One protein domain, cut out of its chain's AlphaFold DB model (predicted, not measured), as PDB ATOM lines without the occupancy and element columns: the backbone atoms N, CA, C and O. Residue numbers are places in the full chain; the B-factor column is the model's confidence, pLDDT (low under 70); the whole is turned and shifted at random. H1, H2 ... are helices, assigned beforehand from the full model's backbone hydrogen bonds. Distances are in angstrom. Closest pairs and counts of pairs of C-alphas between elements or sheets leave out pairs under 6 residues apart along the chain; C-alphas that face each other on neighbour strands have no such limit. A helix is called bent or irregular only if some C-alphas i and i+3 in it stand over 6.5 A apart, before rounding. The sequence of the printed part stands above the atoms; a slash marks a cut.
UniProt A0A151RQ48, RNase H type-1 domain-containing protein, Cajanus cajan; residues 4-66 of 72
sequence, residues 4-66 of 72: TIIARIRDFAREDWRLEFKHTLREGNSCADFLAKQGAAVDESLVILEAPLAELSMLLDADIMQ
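Overview. This is residues 4 to 66 of the 72 residues of the protein "RNase H type-1 domain-containing protein" of Cajanus cajan (UniProt A0A151RQ48). Two helices, H2 and H3, fold back on each other as a helical hairpin, and a shorter helix, H1, sticks out far from them at the end of a long link, touching neither. The hairpin's own link is long too, and its residues 41 to 46 stick out as a loop beyond the end of H2. The printed part has 63 residues with three named helices, in the order H1, H2, H3, and no named strand; the class is all helix, though under half of the residues, 31 of 63, are in named elements. The whole is loose, with a radius of gyration of the C-alphas of 14.4 A and spans of 34 by 31 by 20 A.

Along the chain. H1 is residues 4 to 12, beginning at C-alpha 4 at (-106.105, -2.751, -20.194) and measuring 12.4 A from first to last C-alpha. Residues 13 to 29 follow with no named element. H2 is residues 30 to 40, 15.5 A long, and begins at C-alpha 30 at (-123.284, 10.015, -37.286). Residues 41 to 53 again hold no named element. H3 is residues 54 to 64, 16.0 A long, and ends at C-alpha 64 at (-126.864, 3.954, -44.639). No helix is bent or irregular.

Arrangement. H1 is apart from H2 and apart from H3. Its residues 4 to 12 stand free. H2 and H3 touch, with 9 pairs of C-alphas within 8 A. Their closest C-alphas, those of Cys 31 and Leu 59, are 5.6 A apart. Their centres are 12.3 A apart. They run opposite ways at a steep tilt of 41 degrees and form a helical hairpin. In H1 and H2 every O i to N i+4 pair is within hydrogen-bond range; in H3 it is 6 of 7.

Size, cuts and confidence. The two C-alphas farthest apart, those of Thr 4 and Met 65, are 35.5 A apart. The link from H1 to H2, 17 residues, is long, and its residues 14 to 20 stand free. The link from H2 to H3, 13 residues, is long as well; residues 40 to 46 stand free, of which residue 40 belongs to H2. Without the stretches that stand free, the body has 40 residues and spans 28 by 28 by 18 A, with a radius of gyration of 11.1 A. The printed part runs from residue 4 to residue 66 and has no cut. The mean pLDDT of the printed part is 86.5. The model's confidence is under 70 at residues 26 to 28, in the link before H2.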
ATOM      1  N   THR A   4    -104.922  -2.154 -20.827       94.00
ATOM      2  CA  THR A   4    -106.105  -2.751 -20.194       94.00
ATOM      3  C   THR A   4    -107.327  -2.742 -21.113       94.00
ATOM      4  O   THR A   4    -108.044  -3.733 -21.181       94.00
ATOM      5  N   ILE A   5    -107.555  -1.654 -21.854       93.25
ATOM      6  CA  ILE A   5    -108.682  -1.543 -22.793       93.25
ATOM      7  C   ILE A   5    -108.470  -2.492 -23.978       93.25
ATOM      8  O   ILE A   5    -109.368  -3.244 -24.338       93.25
ATOM      9  N   ILE A   6    -107.258  -2.519 -24.537       93.62
ATOM     10  CA  ILE A   6    -106.894  -3.412 -25.643       93.62
ATOM     11  C   ILE A   6    -107.031  -4.884 -25.233       93.62
ATOM     12  O   ILE A   6    -107.518  -5.687 -26.023       93.62
ATOM     13  N   ALA A   7    -106.615  -5.248 -24.016       95.31
ATOM     14  CA  ALA A   7    -106.782  -6.603 -23.496       95.31
ATOM     15  C   ALA A   7    -108.266  -6.993 -23.429       95.31
ATOM     16  O   ALA A   7    -108.644  -8.001 -24.013       95.31
ATOM     17  N   ARG A   8    -109.117  -6.133 -22.853       94.50
ATOM     18  CA  ARG A   8    -110.569  -6.371 -22.780       94.50
ATOM     19  C   ARG A   8    -111.219  -6.524 -24.155       94.50
ATOM     20  O   ARG A   8    -112.028  -7.423 -24.335       94.50
ATOM     21  N   ILE A   9    -110.844  -5.691 -25.131       92.75
ATOM     22  CA  ILE A   9    -111.343  -5.810 -26.512       92.75
ATOM     23  C   ILE A   9    -110.951  -7.166 -27.115       92.75
ATOM     24  O   ILE A   9    -111.760  -7.794 -27.790       92.75
ATOM     25  N   ARG A  10    -109.718  -7.632 -26.877       93.31
ATOM     26  CA  ARG A  10    -109.253  -8.938 -27.370       93.31
ATOM     27  C   ARG A  10    -109.969 -10.102 -26.701       93.31
ATOM     28  O   ARG A  10    -110.254 -11.074 -27.389       93.31
ATOM     29  N   ASP A  11    -110.226 -10.017 -25.402       95.19
ATOM     30  CA  ASP A  11    -110.953 -11.058 -24.676       95.19
ATOM     31  C   ASP A  11    -112.399 -11.140 -25.179       95.19
ATOM     32  O   ASP A  11    -112.842 -12.205 -25.588       95.19
ATOM     33  N   PHE A  12    -113.067  -9.993 -25.322       93.00
ATOM     34  CA  PHE A  12    -114.398  -9.889 -25.927       93.00
ATOM     35  C   PHE A  12    -114.446 -10.450 -27.357       93.00
ATOM     36  O   PHE A  12    -115.369 -11.168 -27.728       93.00
ATOM     37  N   ALA A  13    -113.426 -10.180 -28.173       93.75
ATOM     38  CA  ALA A  13    -113.343 -10.693 -29.539       93.75
ATOM     39  C   ALA A  13    -113.134 -12.218 -29.631       93.75
ATOM     40  O   ALA A  13    -113.262 -12.768 -30.722       93.75
ATOM     41  N   ARG A  14    -112.784 -12.894 -28.527       94.25
ATOM     42  CA  ARG A  14    -112.565 -14.350 -28.468       94.25
ATOM     43  C   ARG A  14    -113.782 -15.142 -27.992       94.25
ATOM     44  O   ARG A  14    -113.714 -16.367 -28.007       94.25
ATOM     45  N   GLU A  15    -114.841 -14.469 -27.553       95.44
ATOM     46  CA  GLU A  15    -116.096 -15.120 -27.167       95.44
ATOM     47  C   GLU A  15    -116.729 -15.878 -28.351       95.44
ATOM     48  O   GLU A  15    -116.352 -15.680 -29.510       95.44
ATOM     49  N   ASP A  16    -117.701 -16.751 -28.066       95.19
ATOM     50  CA  ASP A  16    -118.348 -17.626 -29.058       95.19
ATOM     51  C   ASP A  16    -119.373 -16.880 -29.937       95.19
ATOM     52  O   ASP A  16    -120.579 -17.130 -29.928       95.19
ATOM     53  N   TRP A  17    -118.884 -15.901 -30.696       95.00
ATOM     54  CA  TRP A  17    -119.655 -15.129 -31.664       95.00
ATOM     55  C   TRP A  17    -118.852 -14.784 -32.914       95.00
ATOM     56  O   TRP A  17    -117.624 -14.840 -32.956       95.00
ATOM     57  N   ARG A  18    -119.566 -14.399 -33.974       91.38
ATOM     58  CA  ARG A  18    -118.956 -13.938 -35.226       91.38
ATOM     59  C   ARG A  18    -118.788 -12.425 -35.183       91.38
ATOM     60  O   ARG A  18    -119.751 -11.695 -35.400       91.38
ATOM     61  N   LEU A  19    -117.562 -11.976 -34.929       90.25
ATOM     62  CA  LEU A  19    -117.190 -10.563 -34.908       90.25
ATOM     63  C   LEU A  19    -116.248 -10.230 -36.075       90.25
ATOM     64  O   LEU A  19    -115.286 -10.951 -36.331       90.25
ATOM     65  N   GLU A  20    -116.497  -9.112 -36.755       90.12
ATOM     66  CA  GLU A  20    -115.633  -8.571 -37.809       90.12
ATOM     67  C   GLU A  20    -115.330  -7.096 -37.514       90.12
ATOM     68  O   GLU A  20    -116.239  -6.312 -37.238       90.12
ATOM     69  N   PHE A  21    -114.057  -6.698 -37.598       85.00
ATOM     70  CA  PHE A  21    -113.657  -5.296 -37.481       85.00
ATOM     71  C   PHE A  21    -113.622  -4.650 -38.864       85.00
ATOM     72  O   PHE A  21    -112.781  -4.991 -39.694       85.00
ATOM     73  N   LYS A  22    -114.512  -3.683 -39.099       82.12
ATOM     74  CA  LYS A  22    -114.527  -2.878 -40.325       82.12
ATOM     75  C   LYS A  22    -114.023  -1.481 -40.020       82.12
ATOM     76  O   LYS A  22    -114.571  -0.784 -39.170       82.12
ATOM     77  N   HIS A  23    -112.980  -1.069 -40.727       77.38
ATOM     78  CA  HIS A  23    -112.506   0.303 -40.661       77.38
ATOM     79  C   HIS A  23    -113.392   1.178 -41.546       77.38
ATOM     80  O   HIS A  23    -113.350   1.073 -42.769       77.38
ATOM     81  N   THR A  24    -114.186   2.040 -40.923       70.19
ATOM     82  CA  THR A  24    -114.920   3.109 -41.603       70.19
ATOM     83  C   THR A  24    -114.261   4.452 -41.301       70.19
ATOM     84  O   THR A  24    -113.586   4.622 -40.281       70.19
ATOM     85  N   LEU A  25    -114.417   5.423 -42.204       70.25
ATOM     86  CA  LEU A  25    -114.014   6.795 -41.912       70.25
ATOM     87  C   LEU A  25    -114.840   7.285 -40.711       70.25
ATOM     88  O   LEU A  25    -116.059   7.143 -40.714       70.25
ATOM     89  N   ARG A  26    -114.187   7.864 -39.694       56.84
ATOM     90  CA  ARG A  26    -114.823   8.289 -38.425       56.84
ATOM     91  C   ARG A  26    -116.019   9.231 -38.622       56.84
ATOM     92  O   ARG A  26    -116.885   9.305 -37.764       56.84
ATOM     93  N   GLU A  27    -116.037   9.959 -39.732       62.19
ATOM     94  CA  GLU A  27    -117.090  10.911 -40.111       62.19
ATOM     95  C   GLU A  27    -118.284  10.250 -40.819       62.19
ATOM     96  O   GLU A  27    -119.278  10.917 -41.066       62.19
ATOM     97  N   GLY A  28    -118.201   8.955 -41.135       66.06
ATOM     98  CA  GLY A  28    -119.253   8.194 -41.815       66.06
ATOM     99  C   GLY A  28    -120.191   7.423 -40.882       66.06
ATOM    100  O   GLY A  28    -120.837   6.486 -41.343       66.06
ATOM    101  N   ASN A  29    -120.204   7.733 -39.578       82.50
ATOM    102  CA  ASN A  29    -121.146   7.144 -38.621       82.50
ATOM    103  C   ASN A  29    -121.629   8.197 -37.613       82.50
ATOM    104  O   ASN A  29    -121.096   8.349 -36.508       82.50
ATOM    105  N   SER A  30    -122.630   8.953 -38.041       85.62
ATOM    106  CA  SER A  30    -123.284  10.015 -37.286       85.62
ATOM    107  C   SER A  30    -124.080   9.459 -36.104       85.62
ATOM    108  O   SER A  30    -124.142  10.103 -35.054       85.62
ATOM    109  N   CYS A  31    -124.631   8.247 -36.225       87.12
ATOM    110  CA  CYS A  31    -125.297   7.552 -35.125       87.12
ATOM    111  C   CYS A  31    -124.347   7.323 -33.946       87.12
ATOM    112  O   CYS A  31    -124.695   7.603 -32.800       87.12
ATOM    113  N   ALA A  32    -123.134   6.836 -34.218       86.56
ATOM    114  CA  ALA A  32    -122.131   6.578 -33.192       86.56
ATOM    115  C   ALA A  32    -121.689   7.870 -32.488       86.56
ATOM    116  O   ALA A  32    -121.547   7.870 -31.266       86.56
ATOM    117  N   ASP A  33    -121.512   8.974 -33.226       86.31
ATOM    118  CA  ASP A  33    -121.174  10.280 -32.639       86.31
ATOM    119  C   ASP A  33    -122.306  10.815 -31.746       86.31
ATOM    120  O   ASP A  33    -122.057  11.246 -30.618       86.31
ATOM    121  N   PHE A  34    -123.557  10.730 -32.213       87.69
ATOM    122  CA  PHE A  34    -124.730  11.129 -31.434       87.69
ATOM    123  C   PHE A  34    -124.853  10.321 -30.136       87.69
ATOM    124  O   PHE A  34    -124.975  10.905 -29.058       87.69
ATOM    125  N   LEU A  35    -124.753   8.990 -30.212       88.19
ATOM    126  CA  LEU A  35    -124.853   8.116 -29.039       88.19
ATOM    127  C   LEU A  35    -123.685   8.310 -28.066       88.19
ATOM    128  O   LEU A  35    -123.899   8.292 -26.856       88.19
ATOM    129  N   ALA A  36    -122.465   8.549 -28.560       87.62
ATOM    130  CA  ALA A  36    -121.315   8.831 -27.704       87.62
ATOM    131  C   ALA A  36    -121.491  10.137 -26.911       87.62
ATOM    132  O   ALA A  36    -121.162  10.181 -25.727       87.62
ATOM    133  N   LYS A  37    -122.041  11.187 -27.540       88.44
ATOM    134  CA  LYS A  37    -122.354  12.460 -26.867       88.44
ATOM    135  C   LYS A  37    -123.446  12.299 -25.816       88.44
ATOM    136  O   LYS A  37    -123.299  12.835 -24.724       88.44
ATOM    137  N   GLN A  38    -124.501  11.549 -26.133       87.50
ATOM    138  CA  GLN A  38    -125.571  11.268 -25.174       87.50
ATOM    139  C   GLN A  38    -125.053  10.462 -23.983       87.50
ATOM    140  O   GLN A  38    -125.264  10.856 -22.844       87.50
ATOM    141  N   GLY A  39    -124.299   9.386 -24.228       89.12
ATOM    142  CA  GLY A  39    -123.725   8.568 -23.158       89.12
ATOM    143  C   GLY A  39    -122.742   9.333 -22.268       89.12
ATOM    144  O   GLY A  39    -122.672   9.068 -21.078       89.12
ATOM    145  N   ALA A  40    -122.014  10.313 -22.811       88.38
ATOM    146  CA  ALA A  40    -121.124  11.162 -22.018       88.38
ATOM    147  C   ALA A  40    -121.863  12.152 -21.095       88.38
ATOM    148  O   ALA A  40    -121.245  12.695 -20.183       88.38
ATOM    149  N   ALA A  41    -123.150  12.414 -21.345       88.00
ATOM    150  CA  ALA A  41    -123.989  13.301 -20.537       88.00
ATOM    151  C   ALA A  41    -124.782  12.557 -19.443       88.00
ATOM    152  O   ALA A  41    -125.564  13.179 -18.727       88.00
ATOM    153  N   VAL A  42    -124.604  11.241 -19.344       89.00
ATOM    154  CA  VAL A  42    -125.369  10.318 -18.504       89.00
ATOM    155  C   VAL A  42    -124.406   9.695 -17.489       89.00
ATOM    156  O   VAL A  42    -123.310   9.274 -17.858       89.00
ATOM    157  N   ASP A  43    -124.793   9.652 -16.212       91.88
ATOM    158  CA  ASP A  43    -123.938   9.131 -15.126       91.88
ATOM    159  C   ASP A  43    -124.076   7.604 -14.955       91.88
ATOM    160  O   ASP A  43    -123.291   6.951 -14.260       91.88
ATOM    161  N   GLU A  44    -125.081   7.009 -15.590       90.88
ATOM    162  CA  GLU A  44    -125.376   5.588 -15.555       90.88
ATOM    163  C   GLU A  44    -124.389   4.765 -16.395       90.88
ATOM    164  O   GLU A  44    -124.072   5.072 -17.543       90.88
ATOM    165  N   SER A  45    -123.955   3.623 -15.850       86.75
ATOM    166  CA  SER A  45    -123.025   2.718 -16.537       86.75
ATOM    167  C   SER A  45    -123.632   1.990 -17.741       86.75
ATOM    168  O   SER A  45    -122.896   1.451 -18.568       86.75
ATOM    169  N   LEU A  46    -124.963   1.896 -17.801       87.50
ATOM    170  CA  LEU A  46    -125.707   1.261 -18.883       87.50
ATOM    171  C   LEU A  46    -127.109   1.862 -18.955       87.50
ATOM    172  O   LEU A  46    -127.844   1.838 -17.971       87.50
ATOM    173  N   VAL A  47    -127.490   2.319 -20.145       88.50
ATOM    174  CA  VAL A  47    -128.853   2.751 -20.458       88.50
ATOM    175  C   VAL A  47    -129.380   1.897 -21.601       88.50
ATOM    176  O   VAL A  47    -128.729   1.764 -22.636       88.50
ATOM    177  N   ILE A  48    -130.561   1.310 -21.403       89.62
ATOM    178  CA  ILE A  48    -131.272   0.539 -22.425       89.62
ATOM    179  C   ILE A  48    -132.355   1.441 -23.014       89.62
ATOM    180  O   ILE A  48    -133.200   1.960 -22.289       89.62
ATOM    181  N   LEU A  49    -132.316   1.632 -24.332       86.44
ATOM    182  CA  LEU A  49    -133.342   2.361 -25.069       86.44
ATOM    183  C   LEU A  49    -134.335   1.347 -25.651       86.44
ATOM    184  O   LEU A  49    -133.991   0.610 -26.570       86.44
ATOM    185  N   GLU A  50    -135.558   1.311 -25.117       88.06
ATOM    186  CA  GLU A  50    -136.634   0.405 -25.573       88.06
ATOM    187  C   GLU A  50    -137.094   0.694 -27.014       88.06
ATOM    188  O   GLU A  50    -137.649  -0.167 -27.695       88.06
ATOM    189  N   ALA A  51    -136.859   1.917 -27.494       84.31
ATOM    190  CA  ALA A  51    -137.127   2.331 -28.862       84.31
ATOM    191  C   ALA A  51    -136.033   3.291 -29.362       84.31
ATOM    192  O   ALA A  51    -135.419   3.995 -28.551       84.31
ATOM    193  N   PRO A  52    -135.790   3.365 -30.685       80.38
ATOM    194  CA  PRO A  52    -134.891   4.361 -31.250       80.38
ATOM    195  C   PRO A  52    -135.401   5.774 -30.949       80.38
ATOM    196  O   PRO A  52    -136.582   6.066 -31.143       80.38
ATOM    197  N   LEU A  53    -134.504   6.661 -30.515       85.62
ATOM    198  CA  LEU A  53    -134.796   8.094 -30.470       85.62
ATOM    199  C   LEU A  53    -135.100   8.576 -31.896       85.62
ATOM    200  O   LEU A  53    -134.458   8.125 -32.846       85.62
ATOM    201  N   ALA A  54    -136.067   9.480 -32.056       84.44
ATOM    202  CA  ALA A  54    -136.510   9.930 -33.377       84.44
ATOM    203  C   ALA A  54    -135.351  10.518 -34.206       84.44
ATOM    204  O   ALA A  54    -135.248  10.280 -35.409       84.44
ATOM    205  N   GLU A  55    -134.430  11.222 -33.546       83.94
ATOM    206  CA  GLU A  55    -133.213  11.766 -34.144       83.94
ATOM    207  C   GLU A  55    -132.285  10.659 -34.660       83.94
ATOM    208  O   GLU A  55    -131.663  10.811 -35.710       83.94
ATOM    209  N   LEU A  56    -132.221   9.522 -33.960       87.94
ATOM    210  CA  LEU A  56    -131.381   8.390 -34.344       87.94
ATOM    211  C   LEU A  56    -131.879   7.733 -35.635       87.94
ATOM    212  O   LEU A  56    -131.061   7.310 -36.443       87.94
ATOM    213  N   SER A  57    -133.196   7.686 -35.865       87.94
ATOM    214  CA  SER A  57    -133.759   7.160 -37.116       87.94
ATOM    215  C   SER A  57    -133.295   7.961 -38.334       87.94
ATOM    216  O   SER A  57    -132.857   7.375 -39.319       87.94
ATOM    217  N   MET A  58    -133.311   9.295 -38.249       86.00
ATOM    218  CA  MET A  58    -132.834  10.150 -39.342       86.00
ATOM    219  C   MET A  58    -131.328   9.997 -39.590       86.00
ATOM    220  O   MET A  58    -130.886   9.987 -40.738       86.00
ATOM    221  N   LEU A  59    -130.535   9.880 -38.520       88.00
ATOM    222  CA  LEU A  59    -129.091   9.657 -38.628       88.00
ATOM    223  C   LEU A  59    -128.772   8.281 -39.222       88.00
ATOM    224  O   LEU A  59    -127.826   8.161 -39.996       88.00
ATOM    225  N   LEU A  60    -129.577   7.263 -38.906       87.56
ATOM    226  CA  LEU A  60    -129.409   5.911 -39.431       87.56
ATOM    227  C   LEU A  60    -129.608   5.879 -40.945       87.56
ATOM    228  O   LEU A  60    -128.770   5.326 -41.655       87.56
ATOM    229  N   ASP A  61    -130.674   6.508 -41.442       86.12
ATOM    230  CA  ASP A  61    -130.923   6.612 -42.882       86.12
ATOM    231  C   ASP A  61    -129.765   7.324 -43.593       86.12
ATOM    232  O   ASP A  61    -129.318   6.899 -44.661       86.12
ATOM    233  N   ALA A  62    -129.227   8.380 -42.985       83.88
ATOM    234  CA  ALA A  62    -128.120   9.128 -43.561       83.88
ATOM    235  C   ALA A  62    -126.791   8.348 -43.556       83.88
ATOM    236  O   ALA A  62    -126.063   8.382 -44.552       83.88
ATOM    237  N   ASP A  63    -126.507   7.592 -42.489       84.75
ATOM    238  CA  ASP A  63    -125.336   6.713 -42.392       84.75
ATOM    239  C   ASP A  63    -125.416   5.549 -43.397       84.75
ATOM    240  O   ASP A  63    -124.416   5.218 -44.043       84.75
ATOM    241  N   ILE A  64    -126.607   4.964 -43.594       84.69
ATOM    242  CA  ILE A  64    -126.864   3.954 -44.639       84.69
ATOM    243  C   ILE A  64    -126.565   4.536 -46.023       84.69
ATOM    244  O   ILE A  64    -125.916   3.889 -46.844       84.69
ATOM    245  N   MET A  65    -127.007   5.769 -46.272       84.06
ATOM    246  CA  MET A  65    -126.800   6.472 -47.539       84.06
ATOM    247  C   MET A  65    -125.387   7.060 -47.690       84.06
ATOM    248  O   MET A  65    -125.075   7.604 -48.750       84.06
ATOM    249  N   GLN A  66    -124.530   6.947 -46.664       76.94
ATOM    250  CA  GLN A  66    -123.175   7.512 -46.626       76.94
ATOM    251  C   GLN A  66    -123.155   9.020 -46.951       76.94
ATOM    252  O   GLN A  66    -122.252   9.518 -47.628       76.94
TER     253      GLN A  66